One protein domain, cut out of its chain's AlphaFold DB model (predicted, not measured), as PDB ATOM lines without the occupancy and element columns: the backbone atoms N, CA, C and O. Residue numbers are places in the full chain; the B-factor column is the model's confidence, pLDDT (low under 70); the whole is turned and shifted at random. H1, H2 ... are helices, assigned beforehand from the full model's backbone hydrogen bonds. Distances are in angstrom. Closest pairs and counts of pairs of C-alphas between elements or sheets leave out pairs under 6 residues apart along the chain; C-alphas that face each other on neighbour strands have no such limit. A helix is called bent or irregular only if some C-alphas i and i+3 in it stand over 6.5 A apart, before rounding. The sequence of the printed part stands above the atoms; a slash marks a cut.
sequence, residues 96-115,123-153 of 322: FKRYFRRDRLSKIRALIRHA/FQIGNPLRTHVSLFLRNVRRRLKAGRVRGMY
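What this domain is: This is residues 96 to 115 and 123 to 153 of the 322 residues of an uncharacterized protein of Mesorhizobium amorphae CCBAU 01583 (UniProt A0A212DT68). One long helix, H3, makes the long axis of a flat, open V, and H2 is the shorter arm, its last turn meeting the beginning of H3 in a thin corner; the very short H1 comes before H2 in the chain and is joined by a tight link to the end of H2 that is away from this corner. Both arms of the V stick out away from the corner: residues 137 to 153, of which 137 to 150 belong to H3, in the long arm, and residues 100 to 107, of which 102 to 107 belong to H2, in the short one. The printed part has 51 residues with three named helices, in the order H1, H2, H3, and no named strand; the class is all helix. It is only just loose, close to extended, with a radius of gyration of the C-alphas of 14.6 A and spans of 44 by 30 by 12 A.

Where its parts are: H3, residues 128 to 150, runs 32.1 A from C-alpha 128 at (161.309, 178.772, 165.494) to C-alpha 150 at (137.470, 182.344, 186.676). It is irregular, C-alphas 144 and 147 being 7.1 A apart, with a kink of 39 degrees near residue 144. H2, residues 102 to 113, is 18.2 A long; it is neither bent nor irregular, but only just: C-alphas 103 and 106 are 6.5 A apart. H1, residues 96 to 99, begins at C-alpha 96 at (142.005, 185.650, 164.852).

How they stand to each other: H3 and H2 only just touch, with 3 pairs of C-alphas within 8 A, through residues 128 to 129 and 111 to 112 alone. The closest C-alphas, of Leu 111 and Leu 129, are 6.1 A apart. Their lines stand at a steep tilt of 53 degrees, opposite ways. H1 and H2 meet only through their link; H1 and H3 are apart. O i to N i+4 pairs are within hydrogen-bond range in 6 of 8 cases in H2 and 17 of 19 in H3; H1 is too short for such a pair.

The domain as a whole: The C-alphas farthest apart, of Arg 113 and Tyr 153, are 44.5 A apart. Residues 116 to 122 are not printed, and C-alphas 115 and 123 across this cut are 15.6 A apart. The link from H1 to H2 is tight. Mean pLDDT of the printed part is 75.8; residues 96 to 107 and 123 to 126 are under 70.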
ATOM      1  N   PHE A  96     142.193 185.545 166.297       51.47
ATOM      2  CA  PHE A  96     142.005 185.650 164.852       51.47
ATOM      3  C   PHE A  96     142.690 186.880 164.242       51.47
ATOM      4  O   PHE A  96     143.489 186.743 163.323       51.47
ATOM      5  N   LYS A  97     142.490 188.077 164.805       55.56
ATOM      6  CA  LYS A  97     143.103 189.317 164.293       55.56
ATOM      7  C   LYS A  97     144.620 189.374 164.529       55.56
ATOM      8  O   LYS A  97     145.328 190.042 163.786       55.56
ATOM      9  N   ARG A  98     145.133 188.669 165.549       58.00
ATOM     10  CA  ARG A  98     146.569 188.603 165.890       58.00
ATOM     11  C   ARG A  98     147.358 187.640 164.994       58.00
ATOM     12  O   ARG A  98     148.528 187.915 164.709       58.00
ATOM     13  N   TYR A  99     146.736 186.536 164.572       59.53
ATOM     14  CA  TYR A  99     147.379 185.469 163.798       59.53
ATOM     15  C   TYR A  99     147.035 185.493 162.293       59.53
ATOM     16  O   TYR A  99     147.899 185.144 161.496       59.53
ATOM     17  N   PHE A 100     145.861 185.992 161.879       58.97
ATOM     18  CA  PHE A 100     145.414 186.035 160.471       58.97
ATOM     19  C   PHE A 100     145.558 187.418 159.810       58.97
ATOM     20  O   PHE A 100     144.672 187.870 159.085       58.97
ATOM     21  N   ARG A 101     146.672 188.124 160.038       63.41
ATOM     22  CA  ARG A 101     146.973 189.336 159.258       63.41
ATOM     23  C   ARG A 101     147.789 188.999 158.007       63.41
ATOM     24  O   ARG A 101     148.748 188.234 158.086       63.41
ATOM     25  N   ARG A 102     147.444 189.597 156.859       61.28
ATOM     26  CA  ARG A 102     148.116 189.353 155.563       61.28
ATOM     27  C   ARG A 102     149.616 189.707 155.580       61.28
ATOM     28  O   ARG A 102     150.395 189.048 154.897       61.28
ATOM     29  N   ASP A 103     150.043 190.640 156.436       65.50
ATOM     30  CA  ASP A 103     151.451 191.024 156.653       65.50
ATOM     31  C   ASP A 103     152.294 189.953 157.383       65.50
ATOM     32  O   ASP A 103     153.511 190.087 157.495       65.50
ATOM     33  N   ARG A 104     151.680 188.870 157.884       64.75
ATOM     34  CA  ARG A 104     152.378 187.756 158.556       64.75
ATOM     35  C   ARG A 104     152.837 186.650 157.607       64.75
ATOM     36  O   ARG A 104     153.656 185.833 158.018       64.75
ATOM     37  N   LEU A 105     152.360 186.613 156.360       66.81
ATOM     38  CA  LEU A 105     152.769 185.594 155.381       66.81
ATOM     39  C   LEU A 105     154.272 185.666 155.079       66.81
ATOM     40  O   LEU A 105     154.929 184.633 154.968       66.81
ATOM     41  N   SER A 106     154.840 186.874 155.031       67.50
ATOM     42  CA  SER A 106     156.287 187.091 154.909       67.50
ATOM     43  C   SER A 106     157.058 186.523 156.107       67.50
ATOM     44  O   SER A 106     158.080 185.867 155.921       67.50
ATOM     45  N   LYS A 107     156.530 186.687 157.328       69.31
ATOM     46  CA  LYS A 107     157.103 186.112 158.558       69.31
ATOM     47  C   LYS A 107     157.020 184.589 158.572       69.31
ATOM     48  O   LYS A 107     157.985 183.948 158.956       69.31
ATOM     49  N   ILE A 108     155.913 184.001 158.119       71.56
ATOM     50  CA  ILE A 108     155.779 182.540 157.999       71.56
ATOM     51  C   ILE A 108     156.786 181.993 156.980       71.56
ATOM     52  O   ILE A 108     157.477 181.023 157.276       71.56
ATOM     53  N   ARG A 109     156.943 182.645 155.819       71.81
ATOM     54  CA  ARG A 109     157.970 182.273 154.828       71.81
ATOM     55  C   ARG A 109     159.384 182.358 155.407       71.81
ATOM     56  O   ARG A 109     160.172 181.447 155.183       71.81
ATOM     57  N   ALA A 110     159.693 183.407 156.172       72.38
ATOM     58  CA  ALA A 110     160.978 183.533 156.862       72.38
ATOM     59  C   ALA A 110     161.183 182.412 157.899       72.38
ATOM     60  O   ALA A 110     162.237 181.790 157.924       72.38
ATOM     61  N   LEU A 111     160.160 182.089 158.696       72.50
ATOM     62  CA  LEU A 111     160.216 181.002 159.679       72.50
ATOM     63  C   LEU A 111     160.461 179.631 159.040       72.50
ATOM     64  O   LEU A 111     161.207 178.833 159.598       72.50
ATOM     65  N   ILE A 112     159.843 179.364 157.885       75.06
ATOM     66  CA  ILE A 112     160.061 178.131 157.116       75.06
ATOM     67  C   ILE A 112     161.478 178.107 156.537       75.06
ATOM     68  O   ILE A 112     162.149 177.086 156.634       75.06
ATOM     69  N   ARG A 113     161.956 179.231 155.990       75.25
ATOM     70  CA  ARG A 113     163.303 179.345 155.411       75.25
ATOM     71  C   ARG A 113     164.405 179.055 156.431       75.25
ATOM     72  O   ARG A 113     165.340 178.344 156.109       75.25
ATOM     73  N   HIS A 114     164.252 179.556 157.655       72.94
ATOM     74  CA  HIS A 114     165.214 179.366 158.746       72.94
ATOM     75  C   HIS A 114     164.924 178.111 159.593       72.94
ATOM     76  O   HIS A 114     165.490 177.918 160.670       72.94
ATOM     77  N   ALA A 115     164.017 177.233 159.146       70.56
ATOM     78  CA  ALA A 115     163.670 176.023 159.884       70.56
ATOM     79  C   ALA A 115     164.781 174.963 159.850       70.56
ATOM     80  O   ALA A 115     164.779 174.099 160.725       70.56
ATOM     81  N   PHE A 123     171.102 180.067 171.744       55.00
ATOM     82  CA  PHE A 123     170.978 179.719 173.171       55.00
ATOM     83  C   PHE A 123     169.553 179.860 173.757       55.00
ATOM     84  O   PHE A 123     169.234 179.230 174.760       55.00
ATOM     85  N   GLN A 124     168.685 180.681 173.149       58.09
ATOM     86  CA  GLN A 124     167.357 181.017 173.701       58.09
ATOM     87  C   GLN A 124     166.163 180.505 172.885       58.09
ATOM     88  O   GLN A 124     165.066 180.345 173.420       58.09
ATOM     89  N   ILE A 125     166.335 180.285 171.580       61.12
ATOM     90  CA  ILE A 125     165.231 179.961 170.672       61.12
ATOM     91  C   ILE A 125     165.616 178.698 169.910       61.12
ATOM     92  O   ILE A 125     166.538 178.712 169.101       61.12
ATOM     93  N   GLY A 126     164.901 177.605 170.188       68.50
ATOM     94  CA  GLY A 126     165.031 176.348 169.452       68.50
ATOM     95  C   GLY A 126     164.463 176.450 168.032       68.50
ATOM     96  O   GLY A 126     164.569 177.474 167.363       68.50
ATOM     97  N   ASN A 127     163.804 175.398 167.540       74.12
ATOM     98  CA  ASN A 127     163.164 175.472 166.224       74.12
ATOM     99  C   ASN A 127     162.062 176.557 166.225       74.12
ATOM    100  O   ASN A 127     161.076 176.417 166.958       74.12
ATOM    101  N   PRO A 128     162.178 177.608 165.395       71.88
ATOM    102  CA  PRO A 128     161.309 178.772 165.494       71.88
ATOM    103  C   PRO A 128     159.856 178.436 165.117       71.88
ATOM    104  O   PRO A 128     158.931 178.932 165.760       71.88
ATOM    105  N   LEU A 129     159.623 177.514 164.171       74.25
ATOM    106  CA  LEU A 129     158.278 177.007 163.867       74.25
ATOM    107  C   LEU A 129     157.671 176.283 165.071       74.25
ATOM    108  O   LEU A 129     156.541 176.587 165.456       74.25
ATOM    109  N   ARG A 130     158.421 175.369 165.705       77.62
ATOM    110  CA  ARG A 130     157.950 174.660 166.908       77.62
ATOM    111  C   ARG A 130     157.633 175.636 168.041       77.62
ATOM    112  O   ARG A 130     156.603 175.477 168.687       77.62
ATOM    113  N   THR A 131     158.455 176.666 168.237       77.50
ATOM    114  CA  THR A 131     158.226 177.725 169.231       77.50
ATOM    115  C   THR A 131     156.959 178.526 168.930       77.50
ATOM    116  O   THR A 131     156.138 178.758 169.814       77.50
ATOM    117  N   HIS A 132     156.731 178.931 167.680       78.12
ATOM    118  CA  HIS A 132     155.515 179.666 167.327       78.12
ATOM    119  C   HIS A 132     154.247 178.813 167.455       78.12
ATOM    120  O   HIS A 132     153.231 179.310 167.953       78.12
ATOM    121  N   VAL A 133     154.308 177.536 167.063       81.19
ATOM    122  CA  VAL A 133     153.208 176.578 167.246       81.19
ATOM    123  C   VAL A 133     152.944 176.334 168.731       81.19
ATOM    124  O   VAL A 133     151.791 176.384 169.156       81.19
ATOM    125  N   SER A 134     153.980 176.139 169.552       81.25
ATOM    126  CA  SER A 134     153.816 175.919 170.993       81.25
ATOM    127  C   SER A 134     153.229 177.147 171.695       81.25
ATOM    128  O   SER A 134     152.306 177.002 172.494       81.25
ATOM    129  N   LEU A 135     153.666 178.362 171.344       79.56
ATOM    130  CA  LEU A 135     153.085 179.613 171.843       79.56
ATOM    131  C   LEU A 135     151.614 179.769 171.432       79.56
ATOM    132  O   LEU A 135     150.792 180.206 172.240       79.56
ATOM    133  N   PHE A 136     151.264 179.400 170.196       81.69
ATOM    134  CA  PHE A 136     149.877 179.398 169.732       81.69
ATOM    135  C   PHE A 136     149.021 178.405 170.527       81.69
ATOM    136  O   PHE A 136     148.012 178.802 171.113       81.69
ATOM    137  N   LEU A 137     149.451 177.143 170.629       85.31
ATOM    138  CA  LEU A 137     148.760 176.114 171.408       85.31
ATOM    139  C   LEU A 137     148.637 176.507 172.884       85.31
ATOM    140  O   LEU A 137     147.591 176.282 173.490       85.31
ATOM    141  N   ARG A 138     149.658 177.153 173.459       82.31
ATOM    142  CA  ARG A 138     149.623 177.692 174.826       82.31
ATOM    143  C   ARG A 138     148.512 178.728 174.994       82.31
ATOM    144  O   ARG A 138     147.767 178.659 175.970       82.31
ATOM    145  N   ASN A 139     148.348 179.638 174.034       82.44
ATOM    146  CA  ASN A 139     147.274 180.637 174.053       82.44
ATOM    147  C   ASN A 139     145.882 180.013 173.867       82.44
ATOM    148  O   ASN A 139     144.934 180.429 174.534       82.44
ATOM    149  N   VAL A 140     145.752 178.997 173.008       84.25
ATOM    150  CA  VAL A 140     144.496 178.246 172.844       84.25
ATOM    151  C   VAL A 140     144.133 177.522 174.140       84.25
ATOM    152  O   VAL A 140     143.034 177.709 174.656       84.25
ATOM    153  N   ARG A 141     145.074 176.772 174.730       86.62
ATOM    154  CA  ARG A 141     144.880 176.094 176.023       86.62
ATOM    155  C   ARG A 141     144.502 177.083 177.123       86.62
ATOM    156  O   ARG A 141     143.566 176.804 177.863       86.62
ATOM    157  N   ARG A 142     145.169 178.246 177.199       85.88
ATOM    158  CA  ARG A 142     144.821 179.351 178.115       85.88
ATOM    159  C   ARG A 142     143.363 179.773 177.968       85.88
ATOM    160  O   ARG A 142     142.658 179.851 178.967       85.88
ATOM    161  N   ARG A 143     142.889 179.975 176.736       85.44
ATOM    162  CA  ARG A 143     141.492 180.348 176.470       85.44
ATOM    163  C   ARG A 143     140.503 179.267 176.906       85.44
ATOM    164  O   ARG A 143     139.485 179.604 177.498       85.44
ATOM    165  N   LEU A 144     140.808 177.994 176.653       88.88
ATOM    166  CA  LEU A 144     139.940 176.876 177.043       88.88
ATOM    167  C   LEU A 144     139.814 176.738 178.569       88.88
ATOM    168  O   LEU A 144     138.736 176.426 179.067       88.88
ATOM    169  N   LYS A 145     140.887 177.003 179.325       90.31
ATOM    170  CA  LYS A 145     140.857 176.932 180.797       90.31
ATOM    171  C   LYS A 145     140.383 178.210 181.490       90.31
ATOM    172  O   LYS A 145     139.989 178.135 182.647       90.31
ATOM    173  N   ALA A 146     140.384 179.356 180.806       89.88
ATOM    174  CA  ALA A 146     140.081 180.662 181.393       89.88
ATOM    175  C   ALA A 146     138.749 180.697 182.162       89.88
ATOM    176  O   ALA A 146     138.702 181.228 183.266       89.88
ATOM    177  N   GLY A 147     137.686 180.091 181.619       90.50
ATOM    178  CA  GLY A 147     136.385 180.027 182.298       90.50
ATOM    179  C   GLY A 147     136.428 179.226 183.603       90.50
ATOM    180  O   GLY A 147     135.887 179.663 184.613       90.50
ATOM    181  N   ARG A 148     137.142 178.091 183.612       93.56
ATOM    182  CA  ARG A 148     137.316 177.268 184.819       93.56
ATOM    183  C   ARG A 148     138.139 177.989 185.880       93.56
ATOM    184  O   ARG A 148     137.761 177.957 187.041       93.56
ATOM    185  N   VAL A 149     139.220 178.664 185.478       94.19
ATOM    186  CA  VAL A 149     140.041 179.482 186.388       94.19
ATOM    187  C   VAL A 149     139.205 180.618 186.985       94.19
ATOM    188  O   VAL A 149     139.238 180.818 188.192       94.19
ATOM    189  N   ARG A 150     138.377 181.298 186.177       93.56
ATOM    190  CA  ARG A 150     137.470 182.344 186.676       93.56
ATOM    191  C   ARG A 150     136.515 181.838 187.755       93.56
ATOM    192  O   ARG A 150     136.310 182.533 188.740       93.56
ATOM    193  N   GLY A 151     135.994 180.620 187.603       94.69
ATOM    194  CA  GLY A 151     135.155 179.979 188.621       94.69
ATOM    195  C   GLY A 151     135.888 179.597 189.915       94.69
ATOM    196  O   GLY A 151     135.238 179.270 190.904       94.69
ATOM    197  N   MET A 152     137.227 179.627 189.934       95.56
ATOM    198  CA  MET A 152     138.026 179.362 191.135       95.56
ATOM    199  C   MET A 152     138.305 180.621 191.956       95.56
ATOM    200  O   MET A 152     138.631 180.479 193.137       95.56
ATOM    201  N   TYR A 153     138.161 181.817 191.375       97.00
ATOM    202  CA  TYR A 153     138.349 183.060 192.112       97.00
ATOM    203  C   TYR A 153     137.258 183.257 193.166       97.00
ATOM    204  O   TYR A 153     136.121 182.802 193.039       97.00
TER     205      TYR A 153